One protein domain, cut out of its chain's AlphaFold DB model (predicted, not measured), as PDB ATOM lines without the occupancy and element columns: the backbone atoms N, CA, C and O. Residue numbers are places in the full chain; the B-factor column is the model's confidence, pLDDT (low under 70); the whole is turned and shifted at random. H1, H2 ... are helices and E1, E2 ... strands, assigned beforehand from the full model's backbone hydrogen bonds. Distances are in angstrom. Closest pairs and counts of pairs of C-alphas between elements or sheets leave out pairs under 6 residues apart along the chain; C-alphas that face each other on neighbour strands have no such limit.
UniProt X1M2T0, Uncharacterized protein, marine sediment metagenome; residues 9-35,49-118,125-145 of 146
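Overview. This is residues 9 to 35, 49 to 118 and 125 to 145 of the 146 residues of an uncharacterized protein of marine sediment metagenome (UniProt X1M2T0). Two small lobes stand well apart, joined by helix H3 and by the long stretch of residues 80 to 94, which both run from one lobe to the other. One lobe holds H1 and the two-stranded ribbon E1 and E2; the other holds the hairpin E3 and E4 with H2, H4 and H5. The 118 printed residues have five named helices and four named strands, in the order H1 E1 H2 H3 E2 H4 E3 E4 H5, with two antiparallel sheets, E1 - E2 and E3 - E4. The class is mixed, helices and strands. The whole is loose, with a radius of gyration of the C-alphas of 18.3 A and spans of 51 by 35 by 23 A.

Arrangement. H1, residues 9 to 20, touches no helix; its C-alpha nearest to E2, residues 75 to 79, is that of Ala 12, 6.9 A from that of Gly 79. E1, residues 31 to 35, is antiparallel to E2 at 153 degrees, with N 76 and O 34 at 2.7 A and N 34 and O 76 at 3.1 A, within hydrogen-bond range. H2, residues 51 to 59, and H3, residues 61 to 73, touch only at the corner by their tight link, the closest C-alphas being those of Tyr 57 and Gln 63 at 6.2 A. The closest C-alphas of H4, residues 95 to 99, and E4, residues 112 to 114, are those of Ala 97 and Ser 114, 6.8 A apart. E3, residues 104 to 106, forms an antiparallel hairpin with E4, with N 105 and O 113 at 2.8 A, within hydrogen-bond range. The closest C-alphas of H2 and E3 are those of Leu 54 and Phe 106, 6.6 A apart. H5, residues 134 to 143, is the hub: it touches H4, with the closest C-alphas, those of Tyr 99 and Trp 135, 6.0 A apart. H5 only just touches H2, with 3 pairs of C-alphas within 8 A, the closest those of Thr 59 and Lys 138 at 6.3 A. It also only just touches residues 61 to 65 of H3, with 3 pairs, the closest those of Pro 61 and Leu 142 at 5.7 A. Every O i to N i+4 pair is within hydrogen-bond range in H1, H4 and H5, against 3 of 5 in H2 and 5 of 9 in H3.

Along the chain. H1 begins at C-alpha 9 (114.403, 154.806, 111.639) and is 16.3 A long. E1 measures 13.9 A, H2 13.0 A and E2 12.9 A. H3, 17.6 A long, begins at C-alpha 61 (93.023, 143.620, 100.095). H4, E3 and E4 are short. H5, 14.4 A long, ends at C-alpha 143 (101.885, 143.715, 97.684).

Size, cuts and confidence. The C-alphas farthest apart, those of Asp 26 and Ser 50, are 52.4 A apart. Residues 36 to 48 and 119 to 124 are not printed; the C-alpha gaps are 27.6 A from 35 to 49 and 7.7 A from 118 to 125. Of the links that are printed whole, E2 to H4 is long, with 15 residues. The mean pLDDT of the printed part is 91.7; residues 49, 51 to 52 and 145 are under 70.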
ATOM      1  N   TRP A   9     114.188 155.869 112.629       95.94
ATOM      2  CA  TRP A   9     114.403 154.806 111.639       95.94
ATOM      3  C   TRP A   9     115.824 154.763 111.076       95.94
ATOM      4  O   TRP A   9     116.426 153.691 111.052       95.94
ATOM      5  N   ASP A  10     116.376 155.896 110.634       95.81
ATOM      6  CA  ASP A  10     117.705 155.912 110.005       95.81
ATOM      7  C   ASP A  10     118.796 155.429 110.983       95.81
ATOM      8  O   ASP A  10     119.705 154.686 110.604       95.81
ATOM      9  N   GLU A  11     118.655 155.780 112.262       95.62
ATOM     10  CA  GLU A  11     119.547 155.358 113.341       95.62
ATOM     11  C   GLU A  11     119.418 153.849 113.617       95.62
ATOM     12  O   GLU A  11     120.424 153.134 113.667       95.62
ATOM     13  N   ALA A  12     118.182 153.349 113.732       96.31
ATOM     14  CA  ALA A  12     117.898 151.929 113.929       96.31
ATOM     15  C   ALA A  12     118.375 151.062 112.754       96.31
ATOM     16  O   ALA A  12     119.013 150.032 112.977       96.31
ATOM     17  N   ARG A  13     118.121 151.488 111.507       96.12
ATOM     18  CA  ARG A  13     118.590 150.801 110.295       96.12
ATOM     19  C   ARG A  13     120.102 150.635 110.320       96.12
ATOM     20  O   ARG A  13     120.594 149.524 110.170       96.12
ATOM     21  N   ARG A  14     120.827 151.718 110.587       97.00
ATOM     22  CA  ARG A  14     122.291 151.714 110.610       97.00
ATOM     23  C   ARG A  14     122.864 150.782 111.687       97.00
ATOM     24  O   ARG A  14     123.844 150.098 111.420       97.00
ATOM     25  N   ARG A  15     122.241 150.682 112.871       97.69
ATOM     26  CA  ARG A  15     122.642 149.674 113.875       97.69
ATOM     27  C   ARG A  15     122.384 148.243 113.405       97.69
ATOM     28  O   ARG A  15     123.216 147.378 113.653       97.69
ATOM     29  N   MET A  16     121.249 147.985 112.751       97.06
ATOM     30  CA  MET A  16     120.936 146.657 112.211       97.06
ATOM     31  C   MET A  16     121.900 146.248 111.089       97.06
ATOM     32  O   MET A  16     122.334 145.103 111.068       97.06
ATOM     33  N   GLU A  17     122.254 147.175 110.195       97.31
ATOM     34  CA  GLU A  17     123.234 146.959 109.121       97.31
ATOM     35  C   GLU A  17     124.631 146.673 109.687       97.31
ATOM     36  O   GLU A  17     125.233 145.669 109.327       97.31
ATOM     37  N   ALA A  18     125.111 147.483 110.638       98.00
ATOM     38  CA  ALA A  18     126.394 147.237 111.301       98.00
ATOM     39  C   ALA A  18     126.420 145.866 111.995       98.00
ATOM     40  O   ALA A  18     127.349 145.088 111.801       98.00
ATOM     41  N   TRP A  19     125.360 145.530 112.737       97.50
ATOM     42  CA  TRP A  19     125.241 144.227 113.389       97.50
ATOM     43  C   TRP A  19     125.258 143.062 112.396       97.50
ATOM     44  O   TRP A  19     125.854 142.025 112.683       97.50
ATOM     45  N   TRP A  20     124.618 143.221 111.235       96.88
ATOM     46  CA  TRP A  20     124.624 142.215 110.172       96.88
ATOM     47  C   TRP A  20     126.037 141.940 109.639       96.88
ATOM     48  O   TRP A  20     126.381 140.786 109.401       96.88
ATOM     49  N   GLU A  21     126.873 142.975 109.551       97.75
ATOM     50  CA  GLU A  21     128.293 142.873 109.183       97.75
ATOM     51  C   GLU A  21     129.206 142.470 110.362       97.75
ATOM     52  O   GLU A  21     130.427 142.406 110.228       97.75
ATOM     53  N   GLY A  22     128.635 142.162 111.533       97.12
ATOM     54  CA  GLY A  22     129.381 141.769 112.731       97.12
ATOM     55  C   GLY A  22     130.003 142.934 113.510       97.12
ATOM     56  O   GLY A  22     130.816 142.704 114.406       97.12
ATOM     57  N   GLU A  23     129.619 144.174 113.207       97.56
ATOM     58  CA  GLU A  23     130.051 145.387 113.901       97.56
ATOM     59  C   GLU A  23     129.047 145.825 114.983       97.56
ATOM     60  O   GLU A  23     127.856 145.512 114.953       97.56
ATOM     61  N   ILE A  24     129.523 146.597 115.964       95.81
ATOM     62  CA  ILE A  24     128.684 147.213 117.001       95.81
ATOM     63  C   ILE A  24     129.011 148.703 117.047       95.81
ATOM     64  O   ILE A  24     130.162 149.075 117.252       95.81
ATOM     65  N   ILE A  25     127.993 149.552 116.882       96.56
ATOM     66  CA  ILE A  25     128.163 151.012 116.878       96.56
ATOM     67  C   ILE A  25     128.322 151.541 118.305       96.56
ATOM     68  O   ILE A  25     129.330 152.142 118.655       96.56
ATOM     69  N   ASP A  26     127.304 151.330 119.131       96.69
ATOM     70  CA  ASP A  26     127.217 151.849 120.501       96.69
ATOM     71  C   ASP A  26     126.611 150.820 121.469       96.69
ATOM     72  O   ASP A  26     127.004 150.738 122.631       96.69
ATOM     73  N   ARG A  27     125.676 150.001 120.981       95.94
ATOM     74  CA  ARG A  27     125.055 148.872 121.674       95.94
ATOM     75  C   ARG A  27     124.559 147.834 120.669       95.94
ATOM     76  O   ARG A  27     124.409 148.118 119.482       95.94
ATOM     77  N   VAL A  28     124.235 146.645 121.166       95.75
ATOM     78  CA  VAL A  28     123.559 145.619 120.362       95.75
ATOM     79  C   VAL A  28     122.136 146.063 119.973       95.75
ATOM     80  O   VAL A  28     121.472 146.752 120.767       95.75
ATOM     81  N   PRO A  29     121.636 145.672 118.785       97.19
ATOM     82  CA  PRO A  29     120.241 145.876 118.424       97.19
ATOM     83  C   PRO A  29     119.295 145.118 119.356       97.19
ATOM     84  O   PRO A  29     119.528 143.955 119.687       97.19
ATOM     85  N   ILE A  30     118.194 145.756 119.744       96.56
ATOM     86  CA  ILE A  30     117.120 145.126 120.513       96.56
ATOM     87  C   ILE A  30     115.784 145.356 119.817       96.56
ATOM     88  O   ILE A  30     115.474 146.460 119.374       96.56
ATOM     89  N   LYS A  31     114.961 144.309 119.743       96.19
ATOM     90  CA  LYS A  31     113.608 144.389 119.189       96.19
ATOM     91  C   LYS A  31     112.596 144.343 120.325       96.19
ATOM     92  O   LYS A  31     112.361 143.279 120.893       96.19
ATOM     93  N   ILE A  32     111.984 145.484 120.634       96.12
ATOM     94  CA  ILE A  32     110.951 145.591 121.668       96.12
ATOM     95  C   ILE A  32     109.714 146.257 121.070       96.12
ATOM     96  O   ILE A  32     109.807 147.300 120.428       96.12
ATOM     97  N   SER A  33     108.542 145.671 121.302       94.56
ATOM     98  CA  SER A  33     107.265 146.296 120.973       94.56
ATOM     99  C   SER A  33     106.298 146.219 122.148       94.56
ATOM    100  O   SER A  33     106.310 145.261 122.923       94.56
ATOM    101  N   ALA A  34     105.467 147.247 122.295       94.19
ATOM    102  CA  ALA A  34     104.470 147.331 123.356       94.19
ATOM    103  C   ALA A  34     103.184 147.982 122.828       94.19
ATOM    104  O   ALA A  34     103.254 148.821 121.938       94.19
ATOM    105  N   PRO A  35     101.996 147.634 123.341       92.81
ATOM    106  CA  PRO A  35     100.773 148.321 122.943       92.81
ATOM    107  C   PRO A  35     100.760 149.766 123.476       92.81
ATOM    108  O   PRO A  35     101.061 149.990 124.647       92.81
ATOM    109  N   LEU A  49      82.617 132.635 110.102       63.66
ATOM    110  CA  LEU A  49      82.879 132.887 108.681       63.66
ATOM    111  C   LEU A  49      82.514 131.639 107.866       63.66
ATOM    112  O   LEU A  49      82.956 130.537 108.179       63.66
ATOM    113  N   SER A  50      81.709 131.807 106.813       72.25
ATOM    114  CA  SER A  50      81.508 130.750 105.819       72.25
ATOM    115  C   SER A  50      82.829 130.430 105.106       72.25
ATOM    116  O   SER A  50      83.745 131.256 105.067       72.25
ATOM    117  N   MET A  51      82.921 129.248 104.491       66.00
ATOM    118  CA  MET A  51      84.092 128.858 103.690       66.00
ATOM    119  C   MET A  51      84.418 129.881 102.589       66.00
ATOM    120  O   MET A  51      85.590 130.177 102.354       66.00
ATOM    121  N   ASP A  52      83.396 130.487 101.978       65.25
ATOM    122  CA  ASP A  52      83.570 131.540 100.971       65.25
ATOM    123  C   ASP A  52      84.190 132.815 101.562       65.25
ATOM    124  O   ASP A  52      85.016 133.474 100.922       65.25
ATOM    125  N   ASN A  53      83.872 133.131 102.821       81.81
ATOM    126  CA  ASN A  53      84.436 134.286 103.513       81.81
ATOM    127  C   ASN A  53      85.900 134.068 103.925       81.81
ATOM    128  O   ASN A  53      86.666 135.033 103.953       81.81
ATOM    129  N   LEU A  54      86.326 132.825 104.195       87.75
ATOM    130  CA  LEU A  54      87.722 132.529 104.548       87.75
ATOM    131  C   LEU A  54      88.680 132.895 103.412       87.75
ATOM    132  O   LEU A  54      89.692 133.549 103.649       87.75
ATOM    133  N   LYS A  55      88.349 132.578 102.156       88.81
ATOM    134  CA  LYS A  55      89.203 132.963 101.019       88.81
ATOM    135  C   LYS A  55      89.384 134.483 100.926       88.81
ATOM    136  O   LYS A  55      90.493 134.954 100.662       88.81
ATOM    137  N   GLY A  56      88.317 135.247 101.160       89.25
ATOM    138  CA  GLY A  56      88.365 136.710 101.225       89.25
ATOM    139  C   GLY A  56      89.230 137.214 102.380       89.25
ATOM    140  O   GLY A  56      90.080 138.072 102.168       89.25
ATOM    141  N   TYR A  57      89.110 136.607 103.562       90.25
ATOM    142  CA  TYR A  57      89.906 136.955 104.743       90.25
ATOM    143  C   TYR A  57      91.417 136.940 104.474       90.25
ATOM    144  O   TYR A  57      92.130 137.816 104.963       90.25
ATOM    145  N   PHE A  58      91.904 135.972 103.690       90.88
ATOM    146  CA  PHE A  58      93.321 135.857 103.330       90.88
ATOM    147  C   PHE A  58      93.725 136.644 102.079       90.88
ATOM    148  O   PHE A  58      94.910 136.911 101.909       90.88
ATOM    149  N   THR A  59      92.790 136.961 101.172       91.06
ATOM    150  CA  THR A  59      93.154 137.390  99.804       91.06
ATOM    151  C   THR A  59      92.491 138.668  99.304       91.06
ATOM    152  O   THR A  59      92.921 139.175  98.272       91.06
ATOM    153  N   ASP A  60      91.470 139.197  99.985       91.56
ATOM    154  CA  ASP A  60      90.823 140.467  99.637       91.56
ATOM    155  C   ASP A  60      91.581 141.630 100.297       91.56
ATOM    156  O   ASP A  60      91.523 141.765 101.524       91.56
ATOM    157  N   PRO A  61      92.262 142.505  99.531       91.81
ATOM    158  CA  PRO A  61      93.023 143.620 100.095       91.81
ATOM    159  C   PRO A  61      92.185 144.537 100.989       91.81
ATOM    160  O   PRO A  61      92.674 145.013 102.009       91.81
ATOM    161  N   ARG A  62      90.892 144.707 100.675       90.75
ATOM    162  CA  ARG A  62      89.964 145.555 101.446       90.75
ATOM    163  C   ARG A  62      89.708 145.024 102.857       90.75
ATOM    164  O   ARG A  62      89.234 145.762 103.711       90.75
ATOM    165  N   GLN A  63      89.987 143.742 103.091       89.25
ATOM    166  CA  GLN A  63      89.888 143.099 104.399       89.25
ATOM    167  C   GLN A  63      91.266 142.886 105.027       89.25
ATOM    168  O   GLN A  63      91.423 143.053 106.235       89.25
ATOM    169  N   VAL A  64      92.257 142.497 104.221       91.56
ATOM    170  CA  VAL A  64      93.613 142.183 104.682       91.56
ATOM    171  C   VAL A  64      94.335 143.435 105.171       91.56
ATOM    172  O   VAL A  64      94.814 143.429 106.302       91.56
ATOM    173  N   ILE A  65      94.386 144.502 104.367       92.12
ATOM    174  CA  ILE A  65      95.205 145.685 104.672       92.12
ATOM    175  C   ILE A  65      94.729 146.378 105.963       92.12
ATOM    176  O   ILE A  65      95.514 146.411 106.913       92.12
ATOM    177  N   PRO A  66      93.439 146.751 106.130       90.44
ATOM    178  CA  PRO A  66      92.990 147.423 107.358       90.44
ATOM    179  C   PRO A  66      93.147 146.560 108.619       90.44
ATOM    180  O   PRO A  66      93.350 147.056 109.730       90.44
ATOM    181  N   ARG A  67      93.051 145.232 108.468       90.19
ATOM    182  CA  ARG A  67      93.234 144.282 109.572       90.19
ATOM    183  C   ARG A  67      94.687 144.219 110.045       90.19
ATOM    184  O   ARG A  67      94.905 143.958 111.230       90.19
ATOM    185  N   LEU A  68      95.651 144.441 109.152       91.38
ATOM    186  CA  LEU A  68      97.079 144.458 109.468       91.38
ATOM    187  C   LEU A  68      97.579 145.844 109.901       91.38
ATOM    188  O   LEU A  68      98.448 145.913 110.767       91.38
ATOM    189  N   GLU A  69      97.005 146.929 109.380       91.44
ATOM    190  CA  GLU A  69      97.333 148.308 109.785       91.44
ATOM    191  C   GLU A  69      96.965 148.577 111.245       91.44
ATOM    192  O   GLU A  69      97.772 149.083 112.022       91.44
ATOM    193  N   LYS A  70      95.776 148.141 111.668       90.12
ATOM    194  CA  LYS A  70      95.270 148.407 113.017       90.12
ATOM    195  C   LYS A  70      96.224 148.006 114.157       90.12
ATOM    196  O   LYS A  70      96.401 148.797 115.083       90.12
ATOM    197  N   PRO A  71      96.809 146.791 114.207       89.69
ATOM    198  CA  PRO A  71      97.796 146.476 115.235       89.69
ATOM    199  C   PRO A  71      99.095 147.276 115.077       89.69
ATOM    200  O   PRO A  71      99.699 147.587 116.100       89.69
ATOM    201  N   ILE A  72      99.507 147.630 113.855       93.19
ATOM    202  CA  ILE A  72     100.705 148.443 113.606       93.19
ATOM    203  C   ILE A  72     100.550 149.842 114.214       93.19
ATOM    204  O   ILE A  72     101.401 150.255 115.000       93.19
ATOM    205  N   GLU A  73      99.428 150.509 113.932       92.12
ATOM    206  CA  GLU A  73      99.057 151.825 114.474       92.12
ATOM    207  C   GLU A  73      99.042 151.866 116.006       92.12
ATOM    208  O   GLU A  73      99.338 152.883 116.624       92.12
ATOM    209  N   ASN A  74      98.665 150.750 116.632       92.00
ATOM    210  CA  ASN A  74      98.490 150.649 118.080       92.00
ATOM    211  C   ASN A  74      99.718 150.073 118.801       92.00
ATOM    212  O   ASN A  74      99.619 149.699 119.976       92.00
ATOM    213  N   THR A  75     100.859 149.982 118.119       94.00
ATOM    214  CA  THR A  75     102.102 149.430 118.659       94.00
ATOM    215  C   THR A  75     103.166 150.515 118.771       94.00
ATOM    216  O   THR A  75     103.462 151.222 117.818       94.00
ATOM    217  N   TYR A  76     103.763 150.623 119.952       94.94
ATOM    218  CA  TYR A  76     104.996 151.349 120.188       94.94
ATOM    219  C   TYR A  76     106.180 150.475 119.762       94.94
ATOM    220  O   TYR A  76     106.291 149.324 120.200       94.94
ATOM    221  N   TRP A  77     107.051 151.027 118.919       96.19
ATOM    222  CA  TRP A  77     108.194 150.343 118.314       96.19
ATOM    223  C   TRP A  77     109.498 150.868 118.928       96.19
ATOM    224  O   TRP A  77     109.986 151.930 118.552       96.19
ATOM    225  N   ALA A  78     110.046 150.141 119.903       95.75
ATOM    226  CA  ALA A  78     111.235 150.548 120.652       95.75
ATOM    227  C   ALA A  78     112.515 149.871 120.141       95.75
ATOM    228  O   ALA A  78     112.495 148.750 119.620       95.75
ATOM    229  N   GLY A  79     113.651 150.545 120.349       95.88
ATOM    230  CA  GLY A  79     114.951 150.088 119.858       95.88
ATOM    231  C   GLY A  79     114.956 149.998 118.333       95.88
ATOM    232  O   GLY A  79     114.629 150.957 117.636       95.88
ATOM    233  N   GLU A  80     115.298 148.826 117.815       97.12
ATOM    234  CA  GLU A  80     115.358 148.525 116.386       97.12
ATOM    235  C   GLU A  80     114.104 147.783 115.896       97.12
ATOM    236  O   GLU A  80     114.061 147.306 114.766       97.12
ATOM    237  N   ALA A  81     113.051 147.686 116.718       96.81
ATOM    238  CA  ALA A  81     111.748 147.255 116.229       96.81
ATOM    239  C   ALA A  81     111.164 148.311 115.279       96.81
ATOM    240  O   ALA A  81     111.283 149.508 115.521       96.81
ATOM    241  N   PHE A  82     110.502 147.871 114.214       95.69
ATOM    242  CA  PHE A  82     109.850 148.741 113.240       95.69
ATOM    243  C   PHE A  82     108.591 148.053 112.698       95.69
ATOM    244  O   PHE A  82     108.494 146.818 112.775       95.69
ATOM    245  N   PRO A  83     107.617 148.815 112.178       94.69
ATOM    246  CA  PRO A  83     106.394 148.237 111.648       94.69
ATOM    247  C   PRO A  83     106.670 147.378 110.413       94.69
ATOM    248  O   PRO A  83     107.330 147.806 109.469       94.69
ATOM    249  N   VAL A  84     106.130 146.158 110.418       91.69
ATOM    250  CA  VAL A  84     106.184 145.229 109.283       91.69
ATOM    251  C   VAL A  84     104.796 144.672 109.038       91.69
ATOM    252  O   VAL A  84     104.150 144.155 109.952       91.69
ATOM    253  N   MET A  85     104.360 144.743 107.786       90.12
ATOM    254  CA  MET A  85     103.111 144.156 107.332       90.12
ATOM    255  C   MET A  85     103.398 142.878 106.540       90.12
ATOM    256  O   MET A  85     104.266 142.864 105.671       90.12
ATOM    257  N   PHE A  86     102.627 141.818 106.794       91.56
ATOM    258  CA  PHE A  86     102.648 140.586 105.999       91.56
ATOM    259  C   PHE A  86     101.284 140.381 105.319       91.56
ATOM    260  O   PHE A  86     100.455 139.630 105.839       91.56
ATOM    261  N   PRO A  87     101.007 141.055 104.181       91.00
ATOM    262  CA  PRO A  87      99.720 140.929 103.489       91.00
ATOM    263  C   PRO A  87      99.421 139.501 103.033       91.00
ATOM    264  O   PRO A  87      98.284 139.045 103.115       91.00
ATOM    265  N   VAL A  88     100.450 138.763 102.610       92.00
ATOM    266  CA  VAL A  88     100.357 137.305 102.513       92.00
ATOM    267  C   VAL A  88     100.506 136.754 103.924       92.00
ATOM    268  O   VAL A  88     101.594 136.789 104.501       92.00
ATOM    269  N   SER A  89      99.392 136.290 104.490       89.56
ATOM    270  CA  SER A  89      99.342 135.829 105.876       89.56
ATOM    271  C   SER A  89     100.345 134.706 106.131       89.56
ATOM    272  O   SER A  89     100.387 133.726 105.393       89.56
ATOM    273  N   ILE A  90     101.061 134.782 107.252       85.81
ATOM    274  CA  ILE A  90     101.890 133.677 107.760       85.81
ATOM    275  C   ILE A  90     101.067 132.422 108.099       85.81
ATOM    276  O   ILE A  90     101.610 131.323 108.151       85.81
ATOM    277  N   GLY A  91      99.752 132.577 108.297       84.88
ATOM    278  CA  GLY A  91      98.814 131.463 108.436       84.88
ATOM    279  C   GLY A  91      98.592 130.693 107.130       84.88
ATOM    280  O   GLY A  91      98.096 129.568 107.164       84.88
ATOM    281  N   MET A  92      98.997 131.260 105.984       87.81
ATOM    282  CA  MET A  92      99.087 130.535 104.717       87.81
ATOM    283  C   MET A  92     100.357 129.688 104.676       87.81
ATOM    284  O   MET A  92     101.321 129.985 103.964       87.81
ATOM    285  N   VAL A  93     100.376 128.661 105.524       80.56
ATOM    286  CA  VAL A  93     101.548 127.815 105.740       80.56
ATOM    287  C   VAL A  93     101.991 127.193 104.418       80.56
ATOM    288  O   VAL A  93     101.180 126.660 103.665       80.56
ATOM    289  N   ALA A  94     103.298 127.251 104.157       85.25
ATOM    290  CA  ALA A  94     103.917 126.689 102.960       85.25
ATOM    291  C   ALA A  94     103.341 127.230 101.633       85.25
ATOM    292  O   ALA A  94     103.231 126.478 100.666       85.25
ATOM    293  N   ILE A  95     103.055 128.540 101.558       91.94
ATOM    294  CA  ILE A  95     102.549 129.219 100.345       91.94
ATOM    295  C   ILE A  95     103.343 128.903  99.063       91.94
ATOM    296  O   ILE A  95     102.785 128.895  97.965       91.94
ATOM    297  N   LEU A  96     104.641 128.592  99.190       92.88
ATOM    298  CA  LEU A  96     105.479 128.145  98.077       92.88
ATOM    299  C   LEU A  96     104.886 126.925  97.357       92.88
ATOM    300  O   LEU A  96     104.864 126.906  96.131       92.88
ATOM    301  N   ALA A  97     104.351 125.942  98.087       93.44
ATOM    302  CA  ALA A  97     103.724 124.769  97.482       93.44
ATOM    303  C   ALA A  97     102.551 125.171  96.576       93.44
ATOM    304  O   ALA A  97     102.364 124.599  95.505       93.44
ATOM    305  N   ASN A  98     101.792 126.199  96.961       94.44
ATOM    306  CA  ASN A  98     100.659 126.680  96.178       94.44
ATOM    307  C   ASN A  98     101.096 127.509  94.969       94.44
ATOM    308  O   ASN A  98     100.465 127.421  93.915       94.44
ATOM    309  N   TYR A  99     102.200 128.259  95.075       95.25
ATOM    310  CA  TYR A  99     102.843 128.873  93.906       95.25
ATOM    311  C   TYR A  99     103.321 127.824  92.895       95.25
ATOM    312  O   TYR A  99     103.267 128.075  91.694       95.25
ATOM    313  N   LEU A 100     103.713 126.642  93.378       94.50
ATOM    314  CA  LEU A 100     104.154 125.501  92.572       94.50
ATOM    315  C   LEU A 100     103.020 124.538  92.171       94.50
ATOM    316  O   LEU A 100     103.286 123.488  91.599       94.50
ATOM    317  N   GLY A 101     101.758 124.899  92.424       92.25
ATOM    318  CA  GLY A 101     100.589 124.193  91.886       92.25
ATOM    319  C   GLY A 101      99.823 123.305  92.869       92.25
ATOM    320  O   GLY A 101      98.789 122.762  92.492       92.25
ATOM    321  N   SER A 102     100.249 123.189  94.132       94.25
ATOM    322  CA  SER A 102      99.471 122.472  95.152       94.25
ATOM    323  C   SER A 102      98.165 123.220  95.482       94.25
ATOM    324  O   SER A 102      98.207 124.413  95.819       94.25
ATOM    325  N   PRO A 103      96.990 122.560  95.431       93.56
ATOM    326  CA  PRO A 103      95.733 123.168  95.854       93.56
ATOM    327  C   PRO A 103      95.777 123.591  97.325       93.56
ATOM    328  O   PRO A 103      96.295 122.865  98.172       93.56
ATOM    329  N   LEU A 104      95.199 124.750  97.644       92.44
ATOM    330  CA  LEU A 104      95.111 125.239  99.020       92.44
ATOM    331  C   LEU A 104      93.721 124.986  99.602       92.44
ATOM    332  O   LEU A 104      92.706 125.308  98.981       92.44
ATOM    333  N   LYS A 105      93.679 124.487 100.834       91.69
ATOM    334  CA  LYS A 105      92.470 124.336 101.638       91.69
ATOM    335  C   LYS A 105      92.489 125.314 102.808       91.69
ATOM    336  O   LYS A 105      93.412 125.316 103.619       91.69
ATOM    337  N   PHE A 106      91.440 126.122 102.919       89.75
ATOM    338  CA  PHE A 106      91.214 126.965 104.091       89.75
ATOM    339  C   PHE A 106      90.643 126.120 105.228       89.75
ATOM    340  O   PHE A 106      89.680 125.384 105.011       89.75
ATOM    341  N   MET A 107      91.239 126.215 106.415       89.38
ATOM    342  CA  MET A 107      90.749 125.514 107.605       89.38
ATOM    343  C   MET A 107      90.013 126.490 108.520       89.38
ATOM    344  O   MET A 107      88.865 126.257 108.882       89.38
ATOM    345  N   ASP A 108      90.661 127.609 108.831       88.44
ATOM    346  CA  ASP A 108      90.115 128.713 109.613       88.44
ATOM    347  C   ASP A 108      90.903 130.004 109.308       88.44
ATOM    348  O   ASP A 108      91.613 130.093 108.308       88.44
ATOM    349  N   THR A 109      90.764 131.033 110.145       87.00
ATOM    350  CA  THR A 109      91.473 132.315 110.001       87.00
ATOM    351  C   THR A 109      92.948 132.276 110.417       87.00
ATOM    352  O   THR A 109      93.674 133.243 110.182       87.00
ATOM    353  N   GLN A 110      93.406 131.188 111.036       87.69
ATOM    354  CA  GLN A 110      94.759 131.015 111.562       87.69
ATOM    355  C   GLN A 110      95.612 130.095 110.688       87.69
ATOM    356  O   GLN A 110      96.831 130.266 110.656       87.69
ATOM    357  N   THR A 111      95.009 129.139 109.974       89.38
ATOM    358  CA  THR A 111      95.760 128.157 109.188       89.38
ATOM    359  C   THR A 111      95.090 127.750 107.874       89.38
ATOM    360  O   THR A 111      93.866 127.664 107.741       89.38
ATOM    361  N   THR A 112      95.932 127.448 106.887       92.31
ATOM    362  CA  THR A 112      95.566 126.809 105.619       92.31
ATOM    363  C   THR A 112      96.467 125.615 105.358       92.31
ATOM    364  O   THR A 112      97.623 125.617 105.778       92.31
ATOM    365  N   TRP A 113      95.974 124.619 104.632       93.56
ATOM    366  CA  TRP A 113      96.717 123.402 104.319       93.56
ATOM    367  C   TRP A 113      96.912 123.252 102.811       93.56
ATOM    368  O   TRP A 113      95.994 123.505 102.033       93.56
ATOM    369  N   SER A 114      98.093 122.794 102.411       93.62
ATOM    370  CA  SER A 114      98.402 122.431 101.028       93.62
ATOM    371  C   SER A 114      98.049 120.966 100.787       93.62
ATOM    372  O   SER A 114      98.438 120.092 101.563       93.62
ATOM    373  N   VAL A 115      97.277 120.698  99.736       93.69
ATOM    374  CA  VAL A 115      96.865 119.341  99.370       93.69
ATOM    375  C   VAL A 115      98.046 118.639  98.690       93.69
ATOM    376  O   VAL A 115      98.601 119.203  97.740       93.69
ATOM    377  N   PRO A 116      98.455 117.441  99.149       91.94
ATOM    378  CA  PRO A 116      99.514 116.677  98.498       91.94
ATOM    379  C   PRO A 116      99.202 116.439  97.017       91.94
ATOM    380  O   PRO A 116      98.066 116.133  96.665       91.94
ATOM    381  N   ILE A 117     100.217 116.595  96.165       92.75
ATOM    382  CA  ILE A 117     100.130 116.339  94.715       92.75
ATOM    383  C   ILE A 117     101.161 115.309  94.234       92.75
ATOM    384  O   ILE A 117     101.278 115.075  93.037       92.75
ATOM    385  N   ILE A 118     101.947 114.744  95.155       93.62
ATOM    386  CA  ILE A 118     102.999 113.765  94.869       93.62
ATOM    387  C   ILE A 118     102.692 112.527  95.704       93.62
ATOM    388  O   ILE A 118     102.918 112.529  96.913       93.62
ATOM    389  N   PRO A 125     105.668 116.168  89.455       90.75
ATOM    390  CA  PRO A 125     105.516 117.174  88.417       90.75
ATOM    391  C   PRO A 125     106.764 118.058  88.327       90.75
ATOM    392  O   PRO A 125     107.498 118.243  89.302       90.75
ATOM    393  N   GLU A 126     106.977 118.657  87.158       91.81
ATOM    394  CA  GLU A 126     107.997 119.685  86.992       91.81
ATOM    395  C   GLU A 126     107.573 120.966  87.721       91.81
ATOM    396  O   GLU A 126     106.524 121.557  87.442       91.81
ATOM    397  N   PHE A 127     108.407 121.419  88.655       92.50
ATOM    398  CA  PHE A 127     108.188 122.674  89.360       92.50
ATOM    399  C   PHE A 127     108.778 123.830  88.568       92.50
ATOM    400  O   PHE A 127     109.993 123.980  88.461       92.50
ATOM    401  N   SER A 128     107.905 124.693  88.064       93.62
ATOM    402  CA  SER A 128     108.300 125.919  87.385       93.62
ATOM    403  C   SER A 128     107.511 127.105  87.917       93.62
ATOM    404  O   SER A 128     106.379 126.989  88.394       93.62
ATOM    405  N   PHE A 129     108.134 128.279  87.862       94.75
ATOM    406  CA  PHE A 129     107.443 129.511  88.197       94.75
ATOM    407  C   PHE A 129     106.374 129.808  87.143       94.75
ATOM    408  O   PHE A 129     106.681 130.007  85.969       94.75
ATOM    409  N   ASN A 130     105.123 129.901  87.586       95.12
ATOM    410  CA  ASN A 130     104.002 130.259  86.733       95.12
ATOM    411  C   ASN A 130     103.481 131.666  87.098       95.12
ATOM    412  O   ASN A 130     102.813 131.817  88.127       95.12
ATOM    413  N   PRO A 131     103.712 132.702  86.266       95.25
ATOM    414  CA  PRO A 131     103.231 134.061  86.538       95.25
ATOM    415  C   PRO A 131     101.698 134.182  86.519       95.25
ATOM    416  O   PRO A 131     101.152 135.165  87.041       95.25
ATOM    417  N   GLU A 132     101.014 133.182  85.959       96.44
ATOM    418  CA  GLU A 132      99.563 133.093  85.897       96.44
ATOM    419  C   GLU A 132      98.944 132.330  87.073       96.44
ATOM    420  O   GLU A 132      97.714 132.332  87.191       96.44
ATOM    421  N   ASN A 133      99.767 131.754  87.964       95.50
ATOM    422  CA  ASN A 133      99.329 131.075  89.183       95.50
ATOM    423  C   ASN A 133      98.411 131.985  90.020       95.50
ATOM    424  O   ASN A 133      98.702 133.166  90.243       95.50
ATOM    425  N   GLU A 134      97.292 131.425  90.494       94.12
ATOM    426  CA  GLU A 134      96.271 132.165  91.242       94.12
ATOM    427  C   GLU A 134      96.864 132.878  92.466       94.12
ATOM    428  O   GLU A 134      96.628 134.072  92.674       94.12
ATOM    429  N   TRP A 135      97.652 132.157  93.264       94.25
ATOM    430  CA  TRP A 135      98.247 132.677  94.492       94.25
ATOM    431  C   TRP A 135      99.297 133.730  94.190       94.25
ATOM    432  O   TRP A 135      99.321 134.765  94.850       94.25
ATOM    433  N   TRP A 136     100.104 133.534  93.147       95.12
ATOM    434  CA  TRP A 136     101.063 134.549  92.720       95.12
ATOM    435  C   TRP A 136     100.376 135.860  92.315       95.12
ATOM    436  O   TRP A 136     100.785 136.946  92.730       95.12
ATOM    437  N   LYS A 137      99.286 135.782  91.542       95.19
ATOM    438  CA  LYS A 137      98.475 136.955  91.184       95.19
ATOM    439  C   LYS A 137      97.909 137.652  92.420       95.19
ATOM    440  O   LYS A 137      98.004 138.874  92.506       95.19
ATOM    441  N   LYS A 138      97.371 136.898  93.381       93.31
ATOM    442  CA  LYS A 138      96.844 137.442  94.644       93.31
ATOM    443  C   LYS A 138      97.924 138.142  95.465       93.31
ATOM    444  O   LYS A 138      97.707 139.269  95.898       93.31
ATOM    445  N   THR A 139      99.101 137.537  95.593       93.56
ATOM    446  CA  THR A 139     100.259 138.147  96.254       93.56
ATOM    447  C   THR A 139     100.653 139.458  95.592       93.56
ATOM    448  O   THR A 139     100.780 140.464  96.278       93.56
ATOM    449  N   LYS A 140     100.740 139.506  94.255       93.62
ATOM    450  CA  LYS A 140     101.013 140.762  93.532       93.62
ATOM    451  C   LYS A 140      99.981 141.849  93.834       93.62
ATOM    452  O   LYS A 140     100.359 143.007  93.962       93.62
ATOM    453  N   VAL A 141      98.696 141.501  93.920       94.12
ATOM    454  CA  VAL A 141      97.637 142.466  94.256       94.12
ATOM    455  C   VAL A 141      97.813 142.985  95.686       94.12
ATOM    456  O   VAL A 141      97.786 144.193  95.888       94.12
ATOM    457  N   LEU A 142      98.056 142.099  96.654       92.00
ATOM    458  CA  LEU A 142      98.257 142.463  98.060       92.00
ATOM    459  C   LEU A 142      99.537 143.280  98.296       92.00
ATOM    460  O   LEU A 142      99.557 144.168  99.141       92.00
ATOM    461  N   SER A 143     100.607 143.008  97.547       87.62
ATOM    462  CA  SER A 143     101.885 143.715  97.684       87.62
ATOM    463  C   SER A 143     101.915 145.085  97.002       87.62
ATOM    464  O   SER A 143     102.777 145.888  97.330       87.62
ATOM    465  N   ARG A 144     101.013 145.359  96.050       82.06
ATOM    466  CA  ARG A 144     100.964 146.630  95.300       82.06
ATOM    467  C   ARG A 144     100.086 147.709  95.942       82.06
ATOM    468  O   ARG A 144     100.050 148.815  95.419       82.06
ATOM    469  N   GLN A 145      99.353 147.385  97.006       61.34
ATOM    470  CA  GLN A 145      98.489 148.329  97.731       61.34
ATOM    471  C   GLN A 145      99.144 148.888  99.009       61.34
ATOM    472  O   GLN A 145      98.427 149.290  99.919       61.34
TER     473      GLN A 145